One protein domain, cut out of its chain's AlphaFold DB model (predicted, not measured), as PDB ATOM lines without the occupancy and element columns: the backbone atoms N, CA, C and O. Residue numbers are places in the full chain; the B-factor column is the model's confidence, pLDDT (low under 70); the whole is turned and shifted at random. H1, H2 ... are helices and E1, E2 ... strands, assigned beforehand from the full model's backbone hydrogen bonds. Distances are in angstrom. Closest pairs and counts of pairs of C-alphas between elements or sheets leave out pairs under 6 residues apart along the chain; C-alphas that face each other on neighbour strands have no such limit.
ATOM      1  N   ASN A 177     -19.597  37.441 221.341       76.56
ATOM      2  CA  ASN A 177     -19.624  38.681 220.570       76.56
ATOM      3  C   ASN A 177     -18.226  39.123 220.101       76.56
ATOM      4  O   ASN A 177     -18.122  40.180 219.480       76.56
ATOM      5  N   SER A 178     -17.165  38.352 220.366       66.62
ATOM      6  CA  SER A 178     -15.769  38.785 220.195       66.62
ATOM      7  C   SER A 178     -15.227  38.694 218.760       66.62
ATOM      8  O   SER A 178     -14.232  39.343 218.435       66.62
ATOM      9  N   SER A 179     -15.833  37.907 217.850       58.84
ATOM     10  CA  SER A 179     -15.229  37.690 216.522       58.84
ATOM     11  C   SER A 179     -16.176  37.369 215.354       58.84
ATOM     12  O   SER A 179     -17.321  36.952 215.504       58.84
ATOM     13  N   VAL A 180     -15.651  37.568 214.137       52.19
ATOM     14  CA  VAL A 180     -16.264  37.301 212.821       52.19
ATOM     15  C   VAL A 180     -15.840  35.911 212.320       52.19
ATOM     16  O   VAL A 180     -15.303  35.759 211.227       52.19
ATOM     17  N   LYS A 181     -15.984  34.858 213.133       50.56
ATOM     18  CA  LYS A 181     -15.826  33.485 212.618       50.56
ATOM     19  C   LYS A 181     -17.108  33.065 211.899       50.56
ATOM     20  O   LYS A 181     -18.203  33.279 212.417       50.56
ATOM     21  N   ASN A 182     -16.957  32.422 210.739       49.12
ATOM     22  CA  ASN A 182     -18.020  32.136 209.760       49.12
ATOM     23  C   ASN A 182     -19.219  31.290 210.258       49.12
ATOM     24  O   ASN A 182     -20.132  31.064 209.476       49.12
ATOM     25  N   ASP A 183     -19.258  30.842 211.521       61.28
ATOM     26  CA  ASP A 183     -20.382  30.049 212.054       61.28
ATOM     27  C   ASP A 183     -20.713  30.298 213.547       61.28
ATOM     28  O   ASP A 183     -21.404  29.507 214.193       61.28
ATOM     29  N   LEU A 184     -20.243  31.402 214.151       62.06
ATOM     30  CA  LEU A 184     -20.633  31.722 215.539       62.06
ATOM     31  C   LEU A 184     -22.142  31.975 215.654       62.06
ATOM     32  O   LEU A 184     -22.781  31.526 216.608       62.06
ATOM     33  N   TYR A 185     -22.722  32.622 214.642       73.06
ATOM     34  CA  TYR A 185     -24.164  32.822 214.550       73.06
ATOM     35  C   TYR A 185     -24.927  31.497 214.411       73.06
ATOM     36  O   TYR A 185     -25.905  31.294 215.127       73.06
ATOM     37  N   GLY A 186     -24.460  30.562 213.575       77.00
ATOM     38  CA  GLY A 186     -25.089  29.244 213.448       77.00
ATOM     39  C   GLY A 186     -25.007  28.433 214.743       77.00
ATOM     40  O   GLY A 186     -25.997  27.830 215.160       77.00
ATOM     41  N   SER A 187     -23.884  28.504 215.472       78.94
ATOM     42  CA  SER A 187     -23.763  27.912 216.815       78.94
ATOM     43  C   SER A 187     -24.752  28.518 217.815       78.94
ATOM     44  O   SER A 187     -25.273  27.794 218.665       78.94
ATOM     45  N   TYR A 188     -24.991  29.827 217.760       84.12
ATOM     46  CA  TYR A 188     -25.987  30.499 218.596       84.12
ATOM     47  C   TYR A 188     -27.411  30.067 218.212       84.12
ATOM     48  O   TYR A 188     -28.145  29.558 219.059       84.12
ATOM     49  N   ALA A 189     -27.776  30.159 216.931       86.50
ATOM     50  CA  ALA A 189     -29.103  29.803 216.434       86.50
ATOM     51  C   ALA A 189     -29.458  28.332 216.710       86.50
ATOM     52  O   ALA A 189     -30.581  28.011 217.108       86.50
ATOM     53  N   LYS A 190     -28.474  27.436 216.591       87.38
ATOM     54  CA  LYS A 190     -28.599  26.034 216.991       87.38
ATOM     55  C   LYS A 190     -28.909  25.887 218.480       87.38
ATOM     56  O   LYS A 190     -29.842  25.166 218.812       87.38
ATOM     57  N   GLN A 191     -28.159  26.544 219.369       85.81
ATOM     58  CA  GLN A 191     -28.413  26.473 220.818       85.81
ATOM     59  C   GLN A 191     -29.810  26.992 221.163       85.81
ATOM     60  O   GLN A 191     -30.534  26.339 221.911       85.81
ATOM     61  N   VAL A 192     -30.223  28.103 220.547       88.25
ATOM     62  CA  VAL A 192     -31.575  28.650 220.702       88.25
ATOM     63  C   VAL A 192     -32.633  27.614 220.329       88.25
ATOM     64  O   VAL A 192     -33.549  27.350 221.106       88.25
ATOM     65  N   PHE A 193     -32.490  26.979 219.167       89.12
ATOM     66  CA  PHE A 193     -33.416  25.944 218.720       89.12
ATOM     67  C   PHE A 193     -33.428  24.718 219.641       89.12
ATOM     68  O   PHE A 193     -34.495  24.195 219.959       89.12
ATOM     69  N   GLU A 194     -32.258  24.248 220.074       87.25
ATOM     70  CA  GLU A 194     -32.136  23.067 220.932       87.25
ATOM     71  C   GLU A 194     -32.723  23.294 222.331       87.25
ATOM     72  O   GLU A 194     -33.350  22.379 222.874       87.25
ATOM     73  N   ASN A 195     -32.573  24.503 222.874       86.88
ATOM     74  CA  ASN A 195     -33.076  24.872 224.197       86.88
ATOM     75  C   ASN A 195     -34.569  25.230 224.174       86.88
ATOM     76  O   ASN A 195     -35.287  24.896 225.113       86.88
ATOM     77  N   LYS A 196     -35.063  25.870 223.105       88.38
ATOM     78  CA  LYS A 196     -36.472  26.286 223.003       88.38
ATOM     79  C   LYS A 196     -37.405  25.159 222.564       88.38
ATOM     80  O   LYS A 196     -38.559  25.134 222.986       88.38
ATOM     81  N   ILE A 197     -36.945  24.262 221.689       89.00
ATOM     82  CA  ILE A 197     -37.803  23.250 221.062       89.00
ATOM     83  C   ILE A 197     -37.575  21.871 221.705       89.00
ATOM     84  O   ILE A 197     -36.454  21.349 221.667       89.00
ATOM     85  N   PRO A 198     -38.631  21.223 222.237       88.50
ATOM     86  CA  PRO A 198     -38.553  19.871 222.788       88.50
ATOM     87  C   PRO A 198     -37.959  18.836 221.821       88.50
ATOM     88  O   PRO A 198     -38.160  18.897 220.606       88.50
ATOM     89  N   ASN A 199     -37.242  17.849 222.369       86.69
ATOM     90  CA  ASN A 199     -36.525  16.825 221.595       86.69
ATOM     91  C   ASN A 199     -37.424  16.049 220.614       86.69
ATOM     92  O   ASN A 199     -37.011  15.761 219.488       86.69
ATOM     93  N   ASP A 200     -38.646  15.701 221.014       88.75
ATOM     94  CA  ASP A 200     -39.588  14.954 220.180       88.75
ATOM     95  C   ASP A 200     -40.065  15.787 218.979       88.75
ATOM     96  O   ASP A 200     -40.141  15.269 217.860       88.75
ATOM     97  N   ILE A 201     -40.299  17.086 219.185       92.94
ATOM     98  CA  ILE A 201     -40.639  18.040 218.126       92.94
ATOM     99  C   ILE A 201     -39.436  18.244 217.204       92.94
ATOM    100  O   ILE A 201     -39.588  18.149 215.986       92.94
ATOM    101  N   ARG A 202     -38.223  18.427 217.747       91.94
ATOM    102  CA  ARG A 202     -36.991  18.543 216.944       91.94
ATOM    103  C   ARG A 202     -36.788  17.343 216.026       91.94
ATOM    104  O   ARG A 202     -36.467  17.515 214.847       91.94
ATOM    105  N   ARG A 203     -37.024  16.131 216.536       90.00
ATOM    106  CA  ARG A 203     -36.963  14.896 215.743       90.00
ATOM    107  C   ARG A 203     -37.994  14.908 214.614       90.00
ATOM    108  O   ARG A 203     -37.625  14.651 213.472       90.00
ATOM    109  N   LYS A 204     -39.254  15.250 214.909       93.75
ATOM    110  CA  LYS A 204     -40.325  15.352 213.898       93.75
ATOM    111  C   LYS A 204     -39.981  16.365 212.802       93.75
ATOM    112  O   LYS A 204     -40.105  16.041 211.626       93.75
ATOM    113  N   LEU A 205     -39.503  17.555 213.174       93.12
ATOM    114  CA  LEU A 205     -39.088  18.596 212.226       93.12
ATOM    115  C   LEU A 205     -37.930  18.128 211.337       93.12
ATOM    116  O   LEU A 205     -37.981  18.300 210.123       93.12
ATOM    117  N   SER A 206     -36.923  17.482 211.931       91.31
ATOM    118  CA  SER A 206     -35.771  16.944 211.196       91.31
ATOM    119  C   SER A 206     -36.190  15.880 210.181       91.31
ATOM    120  O   SER A 206     -35.739  15.906 209.040       91.31
ATOM    121  N   MET A 207     -37.080  14.963 210.576       91.69
ATOM    122  CA  MET A 207     -37.609  13.934 209.677       91.69
ATOM    123  C   MET A 207     -38.413  14.553 208.535       91.69
ATOM    124  O   MET A 207     -38.187  14.200 207.384       91.69
ATOM    125  N   LYS A 208     -39.296  15.512 208.838       93.50
ATOM    126  CA  LYS A 208     -40.113  16.191 207.827       93.50
ATOM    127  C   LYS A 208     -39.253  16.937 206.805       93.50
ATOM    128  O   LYS A 208     -39.509  16.837 205.610       93.50
ATOM    129  N   LEU A 209     -38.216  17.644 207.259       92.50
ATOM    130  CA  LEU A 209     -37.257  18.297 206.368       92.50
ATOM    131  C   LEU A 209     -36.538  17.277 205.479       92.50
ATOM    132  O   LEU A 209     -36.445  17.491 204.275       92.50
ATOM    133  N   LYS A 210     -36.070  16.160 206.054       90.25
ATOM    134  CA  LYS A 210     -35.408  15.097 205.287       90.25
ATOM    135  C   LYS A 210     -36.323  14.549 204.191       90.25
ATOM    136  O   LYS A 210     -35.874  14.427 203.060       90.25
ATOM    137  N   THR A 211     -37.594  14.290 204.506       92.38
ATOM    138  CA  THR A 211     -38.593  13.855 203.520       92.38
ATOM    139  C   THR A 211     -38.743  14.872 202.392       92.38
ATOM    140  O   THR A 211     -38.568  14.505 201.241       92.38
ATOM    141  N   HIS A 212     -38.944  16.157 202.704       92.44
ATOM    142  CA  HIS A 212     -39.074  17.190 201.669       92.44
ATOM    143  C   HIS A 212     -37.831  17.330 200.779       92.44
ATOM    144  O   HIS A 212     -37.960  17.582 199.585       92.44
ATOM    145  N   ILE A 213     -36.633  17.160 201.343       91.12
ATOM    146  CA  ILE A 213     -35.380  17.166 200.575       91.12
ATOM    147  C   ILE A 213     -35.315  15.961 199.637       91.12
ATOM    148  O   ILE A 213     -34.979  16.125 198.467       91.12
ATOM    149  N   SER A 214     -35.655  14.767 200.124       89.88
ATOM    150  CA  SER A 214     -35.711  13.562 199.294       89.88
ATOM    151  C   SER A 214     -36.752  13.683 198.179       89.88
ATOM    152  O   SER A 214     -36.444  13.352 197.037       89.88
ATOM    153  N   ASP A 215     -37.939  14.209 198.486       93.31
ATOM    154  CA  ASP A 215     -39.016  14.414 197.514       93.31
ATOM    155  C   ASP A 215     -38.593  15.396 196.412       93.31
ATOM    156  O   ASP A 215     -38.815  15.126 195.234       93.31
ATOM    157  N   PHE A 216     -37.927  16.496 196.780       92.75
ATOM    158  CA  PHE A 216     -37.393  17.475 195.829       92.75
ATOM    159  C   PHE A 216     -36.338  16.870 194.890       92.75
ATOM    160  O   PHE A 216     -36.396  17.063 193.678       92.75
ATOM    161  N   VAL A 217     -35.379  16.110 195.432       91.25
ATOM    162  CA  VAL A 217     -34.346  15.454 194.611       91.25
ATOM    163  C   VAL A 217     -34.976  14.428 193.665       91.25
ATOM    164  O   VAL A 217     -34.564  14.323 192.513       91.25
ATOM    165  N   ALA A 218     -35.997  13.697 194.121       91.75
ATOM    166  CA  ALA A 218     -36.720  12.749 193.283       91.75
ATOM    167  C   ALA A 218     -37.501  13.450 192.156       91.75
ATOM    168  O   ALA A 218     -37.451  12.999 191.008       91.75
ATOM    169  N   SER A 219     -38.186  14.560 192.454       95.38
ATOM    170  CA  SER A 219     -38.973  15.301 191.459       95.38
ATOM    171  C   SER A 219     -38.113  15.957 190.378       95.38
ATOM    172  O   SER A 219     -38.558  16.066 189.242       95.38
ATOM    173  N   GLU A 220     -36.879  16.343 190.707       95.44
ATOM    174  CA  GLU A 220     -35.924  16.975 189.783       95.44
ATOM    175  C   GLU A 220     -34.901  15.988 189.195       95.44
ATOM    176  O   GLU A 220     -33.869  16.392 188.662       95.44
ATOM    177  N   SER A 221     -35.159  14.681 189.289       91.38
ATOM    178  CA  SER A 221     -34.187  13.636 188.933       91.38
ATOM    179  C   SER A 221     -33.658  13.721 187.494       91.38
ATOM    180  O   SER A 221     -32.472  13.471 187.279       91.38
ATOM    181  N   GLU A 222     -34.484  14.126 186.526       93.06
ATOM    182  CA  GLU A 222     -34.048  14.375 185.142       93.06
ATOM    183  C   GLU A 222     -33.226  15.668 185.019       93.06
ATOM    184  O   GLU A 222     -32.156  15.663 184.409       93.06
ATOM    185  N   SER A 223     -33.676  16.761 185.647       95.25
ATOM    186  CA  SER A 223     -32.982  18.061 185.660       95.25
ATOM    187  C   SER A 223     -31.593  17.981 186.303       95.25
ATOM    188  O   SER A 223     -30.682  18.723 185.937       95.25
ATOM    189  N   LEU A 224     -31.435  17.095 187.288       92.69
ATOM    190  CA  LEU A 224     -30.212  16.912 188.067       92.69
ATOM    191  C   LEU A 224     -29.273  15.847 187.482       92.69
ATOM    192  O   LEU A 224     -28.202  15.606 188.041       92.69
ATOM    193  N   LYS A 225     -29.635  15.191 186.379       94.69
ATOM    194  CA  LYS A 225     -28.833  14.121 185.780       94.69
ATOM    195  C   LYS A 225     -27.642  14.673 184.989       94.69
ATOM    196  O   LYS A 225     -27.775  15.601 184.198       94.69
ATOM    197  N   ILE A 226     -26.478  14.048 185.150       93.56
ATOM    198  CA  ILE A 226     -25.267  14.311 184.362       93.56
ATOM    199  C   ILE A 226     -24.741  12.977 183.831       93.56
ATOM    200  O   ILE A 226     -23.984  12.292 184.511       93.56
ATOM    201  N   GLY A 227     -25.139  12.587 182.618       91.31
ATOM    202  CA  GLY A 227     -24.744  11.291 182.051       91.31
ATOM    203  C   GLY A 227     -25.221  10.123 182.924       91.31
ATOM    204  O   GLY A 227     -26.426   9.917 183.072       91.31
ATOM    205  N   GLU A 228     -24.278   9.374 183.500       92.12
ATOM    206  CA  GLU A 228     -24.549   8.301 184.475       92.12
ATOM    207  C   GLU A 228     -24.585   8.796 185.932       92.12
ATOM    208  O   GLU A 228     -24.987   8.060 186.832       92.12
ATOM    209  N   GLN A 229     -24.161  10.034 186.187       94.88
ATOM    210  CA  GLN A 229     -24.149  10.655 187.509       94.88
ATOM    211  C   GLN A 229     -25.406  11.510 187.745       94.88
ATOM    212  O   GLN A 229     -26.169  11.812 186.828       94.88
ATOM    213  N   SER A 230     -25.619  11.931 188.994       90.44
ATOM    214  CA  SER A 230     -26.664  12.892 189.366       90.44
ATOM    215  C   SER A 230     -26.149  13.903 190.388       90.44
ATOM    216  O   SER A 230     -25.315  13.591 191.241       90.44
ATOM    217  N   ILE A 231     -26.644  15.132 190.287       90.56
ATOM    218  CA  ILE A 231     -26.506  16.172 191.302       90.56
ATOM    219  C   ILE A 231     -27.502  15.856 192.423       90.56
ATOM    220  O   ILE A 231     -28.656  15.526 192.169       90.56
ATOM    221  N   SER A 232     -27.071  15.978 193.676       89.31
ATOM    222  CA  SER A 232     -27.943  15.805 194.841       89.31
ATOM    223  C   SER A 232     -27.613  16.829 195.924       89.31
ATOM    224  O   SER A 232     -26.591  17.518 195.870       89.31
ATOM    225  N   ILE A 233     -28.490  16.938 196.918       88.12
ATOM    226  CA  ILE A 233     -28.266  17.760 198.104       88.12
ATOM    227  C   ILE A 233     -27.340  17.000 199.055       88.12
ATOM    228  O   ILE A 233     -27.591  15.849 199.404       88.12
ATOM    229  N   ASP A 234     -26.280  17.665 199.515       85.62
ATOM    230  CA  ASP A 234     -25.355  17.099 200.497       85.62
ATOM    231  C   ASP A 234     -26.073  16.842 201.834       85.62
ATOM    232  O   ASP A 234     -26.327  17.764 202.618       85.62
ATOM    233  N   GLU A 235     -26.373  15.570 202.117       76.19
ATOM    234  CA  GLU A 235     -27.030  15.137 203.355       76.19
ATOM    235  C   GLU A 235     -26.259  15.552 204.613       76.19
ATOM    236  O   GLU A 235     -26.847  15.787 205.673       76.19
ATOM    237  N   LYS A 236     -24.931  15.700 204.517       73.31
ATOM    238  CA  LYS A 236     -24.113  16.142 205.650       73.31
ATOM    239  C   LYS A 236     -24.360  17.612 205.970       73.31
ATOM    240  O   LYS A 236     -24.109  18.019 207.106       73.31
ATOM    241  N   LYS A 237     -24.836  18.419 205.021       78.50
ATOM    242  CA  LYS A 237     -25.095  19.862 205.185       78.50
ATOM    243  C   LYS A 237     -26.576  20.205 205.345       78.50
ATOM    244  O   LYS A 237     -26.878  21.309 205.779       78.50
ATOM    245  N   SER A 238     -27.482  19.269 205.081       78.31
ATOM    246  CA  SER A 238     -28.929  19.505 205.087       78.31
ATOM    247  C   SER A 238     -29.632  19.299 206.435       78.31
ATOM    248  O   SER A 238     -30.851  19.450 206.535       78.31
ATOM    249  N   GLY A 239     -28.893  18.956 207.492       84.81
ATOM    250  CA  GLY A 239     -29.460  18.832 208.834       84.81
ATOM    251  C   GLY A 239     -30.087  20.147 209.305       84.81
ATOM    252  O   GLY A 239     -29.465  21.200 209.183       84.81
ATOM    253  N   ILE A 240     -31.285  20.082 209.901       87.06
ATOM    254  CA  ILE A 240     -32.058  21.277 210.289       87.06
ATOM    255  C   ILE A 240     -31.228  22.267 211.117       87.06
ATOM    256  O   ILE A 240     -31.251  23.462 210.868       87.06
ATOM    257  N   THR A 241     -30.396  21.773 212.034       83.56
ATOM    258  CA  THR A 241     -29.554  22.598 212.913       83.56
ATOM    259  C   THR A 241     -28.470  23.402 212.196       83.56
ATOM    260  O   THR A 241     -27.923  24.312 212.808       83.56
ATOM    261  N   LYS A 242     -28.160  23.087 210.932       82.56
ATOM    262  CA  LYS A 242     -27.181  23.806 210.100       82.56
ATOM    263  C   LYS A 242     -27.806  24.897 209.232       82.56
ATOM    264  O   LYS A 242     -27.076  25.704 208.674       82.56
ATOM    265  N   ILE A 243     -29.131  24.902 209.098       85.81
ATOM    266  CA  ILE A 243     -29.861  25.806 208.195       85.81
ATOM    267  C   ILE A 243     -30.843  26.726 208.933       85.81
ATOM    268  O   ILE A 243     -31.576  27.480 208.299       85.81
ATOM    269  N   ILE A 244     -30.901  26.637 210.265       88.44
ATOM    270  CA  ILE A 244     -31.758  27.498 211.078       88.44
ATOM    271  C   ILE A 244     -31.219  28.922 211.069       88.44
ATOM    272  O   ILE A 244     -30.030  29.166 211.253       88.44
ATOM    273  N   ASP A 245     -32.153  29.852 210.929       89.06
ATOM    274  CA  ASP A 245     -31.936  31.282 211.030       89.06
ATOM    275  C   ASP A 245     -32.959  31.871 212.006       89.06
ATOM    276  O   ASP A 245     -34.078  31.365 212.136       89.06
ATOM    277  N   ILE A 246     -32.577  32.944 212.688       87.88
ATOM    278  CA  ILE A 246     -33.458  33.704 213.568       87.88
ATOM    279  C   ILE A 246     -33.728  35.049 212.892       87.88
ATOM    280  O   ILE A 246     -32.815  35.739 212.434       87.88
ATOM    281  N   ARG A 247     -35.011  35.405 212.786       88.69
ATOM    282  CA  ARG A 247     -35.471  36.567 212.021       88.69
ATOM    283  C   ARG A 247     -36.333  37.491 212.867       88.69
ATOM    284  O   ARG A 247     -37.187  37.024 213.612       88.69
ATOM    285  N   GLU A 248     -36.161  38.790 212.664       86.19
ATOM    286  CA  GLU A 248     -37.030  39.852 213.175       86.19
ATOM    287  C   GLU A 248     -37.597  40.608 211.967       86.19
ATOM    288  O   GLU A 248     -36.846  41.041 211.095       86.19
ATOM    289  N   ASN A 249     -38.926  40.720 211.861       87.56
ATOM    290  CA  ASN A 249     -39.603  41.372 210.726       87.56
ATOM    291  C   ASN A 249     -39.143  40.853 209.343       87.56
ATOM    292  O   ASN A 249     -38.926  41.630 208.419       87.56
ATOM    293  N   ASN A 250     -38.977  39.528 209.206       86.38
ATOM    294  CA  ASN A 250     -38.454  38.833 208.014       86.38
ATOM    295  C   ASN A 250     -36.995  39.143 207.631       86.38
ATOM    296  O   ASN A 250     -36.519  38.643 206.611       86.38
ATOM    297  N   ILE A 251     -36.259  39.886 208.454       87.12
ATOM    298  CA  ILE A 251     -34.835  40.162 208.261       87.12
ATOM    299  C   ILE A 251     -34.043  39.223 209.172       87.12
ATOM    300  O   ILE A 251     -34.340  39.095 210.358       87.12
ATOM    301  N   SER A 252     -33.040  38.541 208.616       87.75
ATOM    302  CA  SER A 252     -32.109  37.738 209.415       87.75
ATOM    303  C   SER A 252     -31.344  38.639 210.378       87.75
ATOM    304  O   SER A 252     -30.819  39.671 209.959       87.75
ATOM    305  N   ILE A 253     -31.249  38.248 211.649       87.12
ATOM    306  CA  ILE A 253     -30.599  39.066 212.684       87.12
ATOM    307  C   ILE A 253     -29.130  39.345 212.336       87.12
ATOM    308  O   ILE A 253     -28.636  40.443 212.589       87.12
ATOM    309  N   GLN A 254     -28.453  38.406 211.668       84.88
ATOM    310  CA  GLN A 254     -27.078  38.593 211.187       84.88
ATOM    311  C   GLN A 254     -26.938  39.714 210.132       84.88
ATOM    312  O   GLN A 254     -25.845  40.233 209.922       84.88
ATOM    313  N   ASN A 255     -28.045  40.123 209.498       85.31
ATOM    314  CA  ASN A 255     -28.095  41.186 208.490       85.31
ATOM    315  C   ASN A 255     -28.534  42.550 209.064       85.31
ATOM    316  O   ASN A 255     -28.663  43.508 208.307       85.31
ATOM    317  N   MET A 256     -28.771  42.669 210.378       84.88
ATOM    318  CA  MET A 256     -29.277  43.902 211.015       84.88
ATOM    319  C   MET A 256     -28.171  44.843 211.532       84.88
ATOM    320  O   MET A 256     -28.462  45.877 212.131       84.88
ATOM    321  N   GLY A 257     -26.902  44.499 211.295       83.56
ATOM    322  CA  GLY A 257     -25.731  45.202 211.825       83.56
ATOM    323  C   GLY A 257     -25.311  44.692 213.207       83.56
ATOM    324  O   GLY A 257     -26.146  44.317 214.028       83.56
ATOM    325  N   LYS A 258     -24.000  44.688 213.483       81.00
ATOM    326  CA  LYS A 258     -23.398  43.973 214.628       81.00
ATOM    327  C   LYS A 258     -23.927  44.398 216.001       81.00
ATOM    328  O   LYS A 258     -24.178  43.544 216.843       81.00
ATOM    329  N   GLY A 259     -24.171  45.690 216.217       80.69
ATOM    330  CA  GLY A 259     -24.740  46.165 217.483       80.69
ATOM    331  C   GLY A 259     -26.176  45.677 217.715       80.69
ATOM    332  O   GLY A 259     -26.507  45.197 218.798       80.69
ATOM    333  N   LYS A 260     -27.036  45.739 216.688       82.94
ATOM    334  CA  LYS A 260     -28.421  45.245 216.783       82.94
ATOM    335  C   LYS A 260     -28.457  43.717 216.865       82.94
ATOM    336  O   LYS A 260     -29.242  43.188 217.642       82.94
ATOM    337  N   GLU A 261     -27.572  43.030 216.141       85.12
ATOM    338  CA  GLU A 261     -27.359  41.583 216.240       85.12
ATOM    339  C   GLU A 261     -27.045  41.167 217.687       85.12
ATOM    340  O   GLU A 261     -27.757  40.332 218.242       85.12
ATOM    341  N   ASN A 262     -26.036  41.775 218.322       82.44
ATOM    342  CA  ASN A 262     -25.626  41.454 219.697       82.44
ATOM    343  C   ASN A 262     -26.748  41.713 220.712       82.44
ATOM    344  O   ASN A 262     -26.989  40.905 221.615       82.44
ATOM    345  N   PHE A 263     -27.480  42.815 220.529       83.62
ATOM    346  CA  PHE A 263     -28.629  43.141 221.364       83.62
ATOM    347  C   PHE A 263     -29.735  42.083 221.232       83.62
ATOM    348  O   PHE A 263     -30.116  41.492 222.240       83.62
ATOM    349  N   ILE A 264     -30.190  41.766 220.011       84.69
ATOM    350  CA  ILE A 264     -31.261  40.774 219.801       84.69
ATOM    351  C   ILE A 264     -30.817  39.374 220.252       84.69
ATOM    352  O   ILE A 264     -31.616  38.655 220.845       84.69
ATOM    353  N   LYS A 265     -29.557  38.968 220.023       86.38
ATOM    354  CA  LYS A 265     -29.038  37.679 220.525       86.38
ATOM    355  C   LYS A 265     -29.225  37.556 222.033       86.38
ATOM    356  O   LYS A 265     -29.685  36.536 222.532       86.38
ATOM    357  N   THR A 266     -28.896  38.617 222.756       83.62
ATOM    358  CA  THR A 266     -29.054  38.632 224.207       83.62
ATOM    359  C   THR A 266     -30.532  38.637 224.598       83.62
ATOM    360  O   THR A 266     -30.927  37.882 225.477       83.62
ATOM    361  N   GLU A 267     -31.383  39.415 223.919       83.69
ATOM    362  CA  GLU A 267     -32.831  39.425 224.182       83.69
ATOM    363  C   GLU A 267     -33.482  38.059 223.962       83.69
ATOM    364  O   GLU A 267     -34.264  37.609 224.794       83.69
ATOM    365  N   VAL A 268     -33.151  37.392 222.859       85.62
ATOM    366  CA  VAL A 268     -33.667  36.060 222.545       85.62
ATOM    367  C   VAL A 268     -33.137  35.037 223.548       85.62
ATOM    368  O   VAL A 268     -33.912  34.196 223.989       85.62
ATOM    369  N   ALA A 269     -31.868  35.122 223.960       84.81
ATOM    370  CA  ALA A 269     -31.317  34.246 224.991       84.81
ATOM    371  C   ALA A 269     -32.070  34.355 226.324       84.81
ATOM    372  O   ALA A 269     -32.384  33.329 226.917       84.81
ATOM    373  N   LEU A 270     -32.422  35.573 226.749       83.00
ATOM    374  CA  LEU A 270     -33.188  35.815 227.979       83.00
ATOM    375  C   LEU A 270     -34.628  35.265 227.918       83.00
ATOM    376  O   LEU A 270     -35.222  34.989 228.949       83.00
ATOM    377  N   GLN A 271     -35.197  35.070 226.726       82.12
ATOM    378  CA  GLN A 271     -36.561  34.538 226.535       82.12
ATOM    379  C   GLN A 271     -36.630  33.005 226.426       82.12
ATOM    380  O   GLN A 271     -37.700  32.414 226.183       82.12
ATOM    381  N   ILE A 272     -35.482  32.339 226.498       79.56
ATOM    382  CA  ILE A 272     -35.371  30.889 226.385       79.56
ATOM    383  C   ILE A 272     -35.279  30.301 227.784       79.56
ATOM    384  O   ILE A 272     -34.617  30.843 228.658       79.56
ATOM    385  N   ASP A 273     -35.925  29.150 227.970       72.38
ATOM    386  CA  ASP A 273     -35.811  28.343 229.185       72.38
ATOM    387  C   ASP A 273     -34.418  27.681 229.255       72.38
ATOM    388  O   ASP A 273     -34.246  26.488 228.981       72.38
ATOM    389  N   SER A 274     -33.397  28.495 229.524       75.50
ATOM    390  CA  SER A 274     -32.010  28.098 229.760       75.50
ATOM    391  C   SER A 274     -31.604  28.498 231.170       75.50
ATOM    392  O   SER A 274     -31.703  29.668 231.522       75.50
ATOM    393  N   SER A 275     -31.089  27.553 231.958       82.62
ATOM    394  CA  SER A 275     -30.683  27.807 233.348       82.62
ATOM    395  C   SER A 275     -29.302  28.463 233.466       82.62
ATOM    396  O   SER A 275     -28.875  28.807 234.561       82.62
ATOM    397  N   LEU A 276     -28.584  28.636 232.350       89.31
ATOM    398  CA  LEU A 276     -27.325  29.375 232.298       89.31
ATOM    399  C   LEU A 276     -27.171  30.082 230.958       89.31
ATOM    400  O   LEU A 276     -27.218  29.446 229.903       89.31
ATOM    401  N   ILE A 277     -26.886  31.377 231.014       90.31
ATOM    402  CA  ILE A 277     -26.499  32.179 229.858       90.31
ATOM    403  C   ILE A 277     -25.083  32.690 230.113       90.31
ATOM    404  O   ILE A 277     -24.809  33.343 231.115       90.31
ATOM    405  N   LEU A 278     -24.174  32.368 229.201       90.88
ATOM    406  CA  LEU A 278     -22.788  32.810 229.214       90.88
ATOM    407  C   LEU A 278     -22.628  33.857 228.114       90.88
ATOM    408  O   LEU A 278     -22.854  33.545 226.946       90.88
ATOM    409  N   VAL A 279     -22.247  35.081 228.475       89.25
ATOM    410  CA  VAL A 279     -22.083  36.184 227.518       89.25
ATOM    411  C   VAL A 279     -20.650  36.685 227.562       89.25
ATOM    412  O   VAL A 279     -20.178  37.141 228.603       89.25
ATOM    413  N   GLU A 280     -19.966  36.596 226.429       88.00
ATOM    414  CA  GLU A 280     -18.638  37.160 226.228       88.00
ATOM    415  C   GLU A 280     -18.741  38.514 225.525       88.00
ATOM    416  O   GLU A 280     -19.469  38.655 224.540       88.00
ATOM    417  N   GLU A 281     -18.023  39.503 226.064       84.75
ATOM    418  CA  GLU A 281     -18.007  40.893 225.594       84.75
ATOM    419  C   GLU A 281     -19.421  41.438 225.278       84.75
ATOM    420  O   GLU A 281     -19.721  41.803 224.133       84.75
ATOM    421  N   PRO A 282     -20.347  41.466 226.263       83.69
ATOM    422  CA  PRO A 282     -21.709  41.978 226.069       83.69
ATOM    423  C   PRO A 282     -21.753  43.420 225.543       83.69
ATOM    424  O   PRO A 282     -22.728  43.818 224.915       83.69
ATOM    425  N   GLU A 283     -20.716  44.209 225.803       82.06
ATOM    426  CA  GLU A 283     -20.544  45.591 225.374       82.06
ATOM    427  C   GLU A 283     -20.028  45.743 223.938       82.06
ATOM    428  O   GLU A 283     -20.070  46.852 223.398       82.06
ATOM    429  N   ASN A 284     -19.535  44.670 223.311       82.94
ATOM    430  CA  ASN A 284     -18.897  44.788 222.007       82.94
ATOM    431  C   ASN A 284     -19.899  45.261 220.941       82.94
ATOM    432  O   ASN A 284     -21.049  44.819 220.885       82.94
ATOM    433  N   HIS A 285     -19.454  46.176 220.079       80.00
ATOM    434  CA  HIS A 285     -20.271  46.855 219.065       80.00
ATOM    435  C   HIS A 285     -21.510  47.614 219.594       80.00
ATOM    436  O   HIS A 285     -22.364  48.009 218.791       80.00
ATOM    437  N   LEU A 286     -21.619  47.863 220.905       81.69
ATOM    438  CA  LEU A 286     -22.691  48.659 221.511       81.69
ATOM    439  C   LEU A 286     -22.190  50.040 221.952       81.69
ATOM    440  O   LEU A 286     -21.064  50.210 222.411       81.69
ATOM    441  N   SER A 287     -23.053  51.053 221.839       83.06
ATOM    442  CA  SER A 287     -22.817  52.346 222.489       83.06
ATOM    443  C   SER A 287     -22.978  52.217 224.007       83.06
ATOM    444  O   SER A 287     -23.725  51.365 224.483       83.06
ATOM    445  N   HIS A 288     -22.386  53.132 224.782       82.06
ATOM    446  CA  HIS A 288     -22.542  53.142 226.244       82.06
ATOM    447  C   HIS A 288     -24.007  53.114 226.712       82.06
ATOM    448  O   HIS A 288     -24.341  52.410 227.667       82.06
ATOM    449  N   SER A 289     -24.895  53.850 226.034       83.69
ATOM    450  CA  SER A 289     -26.328  53.852 226.346       83.69
ATOM    451  C   SER A 289     -26.981  52.491 226.090       83.69
ATOM    452  O   SER A 289     -27.800  52.045 226.893       83.69
ATOM    453  N   MET A 290     -26.594  51.808 225.011       80.25
ATOM    454  CA  MET A 290     -27.102  50.480 224.665       80.25
ATOM    455  C   MET A 290     -26.564  49.395 225.595       80.25
ATOM    456  O   MET A 290     -27.343  48.553 226.032       80.25
ATOM    457  N   THR A 291     -25.283  49.442 225.967       83.19
ATOM    458  CA  THR A 291     -24.696  48.517 226.949       83.19
ATOM    459  C   THR A 291     -25.399  48.633 228.296       83.19
ATOM    460  O   THR A 291     -25.778  47.624 228.885       83.19
ATOM    461  N   LYS A 292     -25.652  49.859 228.772       84.62
ATOM    462  CA  LYS A 292     -26.387  50.074 230.025       84.62
ATOM    463  C   LYS A 292     -27.798  49.487 229.955       84.62
ATOM    464  O   LYS A 292     -28.187  48.749 230.854       84.62
ATOM    465  N   LYS A 293     -28.522  49.749 228.862       85.19
ATOM    466  CA  LYS A 293     -29.860  49.190 228.624       85.19
ATOM    467  C   LYS A 293     -29.849  47.659 228.585       85.19
ATOM    468  O   LYS A 293     -30.763  47.028 229.106       85.19
ATOM    469  N   LEU A 294     -28.820  47.064 227.980       83.69
ATOM    470  CA  LEU A 294     -28.641  45.616 227.931       83.69
ATOM    471  C   LEU A 294     -28.436  45.032 229.332       83.69
ATOM    472  O   LEU A 294     -29.121  44.086 229.705       83.69
ATOM    473  N   ILE A 295     -27.538  45.626 230.123       84.25
ATOM    474  CA  ILE A 295     -27.255  45.195 231.500       84.25
ATOM    475  C   ILE A 295     -28.498  45.328 232.383       84.25
ATOM    476  O   ILE A 295     -28.797  44.419 233.150       84.25
ATOM    477  N   GLU A 296     -29.233  46.438 232.280       85.12
ATOM    478  CA  GLU A 296     -30.494  46.628 233.008       85.12
ATOM    479  C   GLU A 296     -31.511  45.545 232.647       85.12
ATOM    480  O   GLU A 296     -32.132  44.971 233.537       85.12
ATOM    481  N   LYS A 297     -31.630  45.203 231.361       83.88
ATOM    482  CA  LYS A 297     -32.519  44.132 230.911       83.88
ATOM    483  C   LYS A 297     -32.100  42.759 231.443       83.88
ATOM    484  O   LYS A 297     -32.961  42.019 231.906       83.88
ATOM    485  N   ILE A 298     -30.803  42.439 231.421       84.31
ATOM    486  CA  ILE A 298     -30.273  41.188 231.990       84.31
ATOM    487  C   ILE A 298     -30.623  41.091 233.479       84.31
ATOM    488  O   ILE A 298     -31.100  40.049 233.907       84.31
ATOM    489  N   LYS A 299     -30.438  42.176 234.243       82.56
ATOM    490  CA  LYS A 299     -30.761  42.213 235.678       82.56
ATOM    491  C   LYS A 299     -32.248  41.998 235.956       82.56
ATOM    492  O   LYS A 299     -32.605  41.212 236.821       82.56
ATOM    493  N   VAL A 300     -33.115  42.686 235.213       82.88
ATOM    494  CA  VAL A 300     -34.569  42.562 235.396       82.88
ATOM    495  C   VAL A 300     -35.044  41.140 235.099       82.88
ATOM    496  O   VAL A 300     -35.871  40.612 235.833       82.88
ATOM    497  N   GLU A 301     -34.537  40.508 234.042       77.62
ATOM    498  CA  GLU A 301     -34.907  39.126 233.714       77.62
ATOM    499  C   GLU A 301     -34.310  38.124 234.716       77.62
ATOM    500  O   GLU A 301     -34.997  37.181 235.103       77.62
ATOM    501  N   SER A 302     -33.082  38.346 235.209       70.75
ATOM    502  CA  SER A 302     -32.478  37.466 236.220       70.75
ATOM    503  C   SER A 302     -33.213  37.492 237.559       70.75
ATOM    504  O   SER A 302     -33.323  36.452 238.192       70.75
ATOM    505  N   ASP A 303     -33.746  38.646 237.974       65.81
ATOM    506  CA  ASP A 303     -34.495  38.774 239.234       65.81
ATOM    507  C   ASP A 303     -35.890  38.116 239.163       65.81
ATOM    508  O   ASP A 303     -36.485  37.798 240.194       65.81
ATOM    509  N   ASN A 304     -36.424  37.920 237.952       57.75
ATOM    510  CA  ASN A 304     -37.739  37.321 237.708       57.75
ATOM    511  C   ASN A 304     -37.687  35.804 237.421       57.75
ATOM    512  O   ASN A 304     -38.746  35.202 237.215       57.75
ATOM    513  N   SER A 305     -36.488  35.210 237.375       53.56
ATOM    514  CA  SER A 305     -36.216  33.805 237.010       53.56
ATOM    515  C   SER A 305     -35.979  32.916 238.234       53.56
ATOM    516  O   SER A 305     -36.484  31.768 238.246       53.56
TER     517      SER A 305
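This is residues 177 to 305 of the 305 residues of the protein "AAA_23 domain-containing protein" of Vagococcus penaei (UniProt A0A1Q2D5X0). One long helix, H2, makes an arm reaching away from a loose row of three helices, H1, H4 and H5, with H4 between the other two. The unnamed stretch 220 to 239 folds back beyond H2 to short H3, which sits in the corner between H1 and H2, while strand E1 lies beside the row near H4. The printed part has 129 residues with five named helices and one named strand, in the order H1, H2, H3, H4, E1, H5, and is mostly helix. It is loose, with a radius of gyration of the C-alphas of 19.1 A and spans of 61 by 31 by 24 A.

H2, residues 199 to 219, only just touches H3, residues 240 to 243, with 3 pairs of C-alphas within 8 A and with residues 205 to 209 alone; the closest C-alphas, of Ser 206 and Ile 240, are 5.8 A apart. H3 also touches H1, residues 184 to 196, closest at the C-alphas of Lys 190 and Thr 241, 5.4 A. H1 and H2 are close but not clearly touching, at a steep tilt of 59 degrees, opposite ways; their closest C-alphas, Glu 194 and Arg 202, are 7.7 A apart. H4, residues 258 to 270, is close to H1 but not clearly touching, at a shallow tilt of 20 degrees, the same way, with the closest C-alphas, Val 192 and Ala 269, 7.1 A apart. H5, residues 288 to 303, touches H4 with residues 294 to 301 alone, at 7 degrees, a shallow tilt, the same way; the closest C-alphas, Leu 270 and Glu 301, are 6.8 A apart. E1, residues 277 to 280, pairs with no named strand. H2 is apart from H4, E1 and H5. Every O i to N i+4 pair is within hydrogen-bond range in H1, H2, H4 and H5; H3 is too short for one.

H2 is 30.3 A long, from C-alpha 199 at (-36.525, 16.825, 221.595) to C-alpha 219 at (-38.973, 15.301, 191.459). H5 measures 22.8 A and ends at C-alpha 303 (-34.495, 38.774, 239.234). H4 measures 18.5 A, H1 18.3 A, E1 10.0 A and H3 5.5 A.

The C-alphas farthest apart, of Gly 227 and Asp 303, are 64.2 A apart. The printed part has no cut; the links H2 to H3 and H3 to H4 are long, with 20 and 14 residues. Residues 178 to 184 and 303 to 305 have pLDDT under 70.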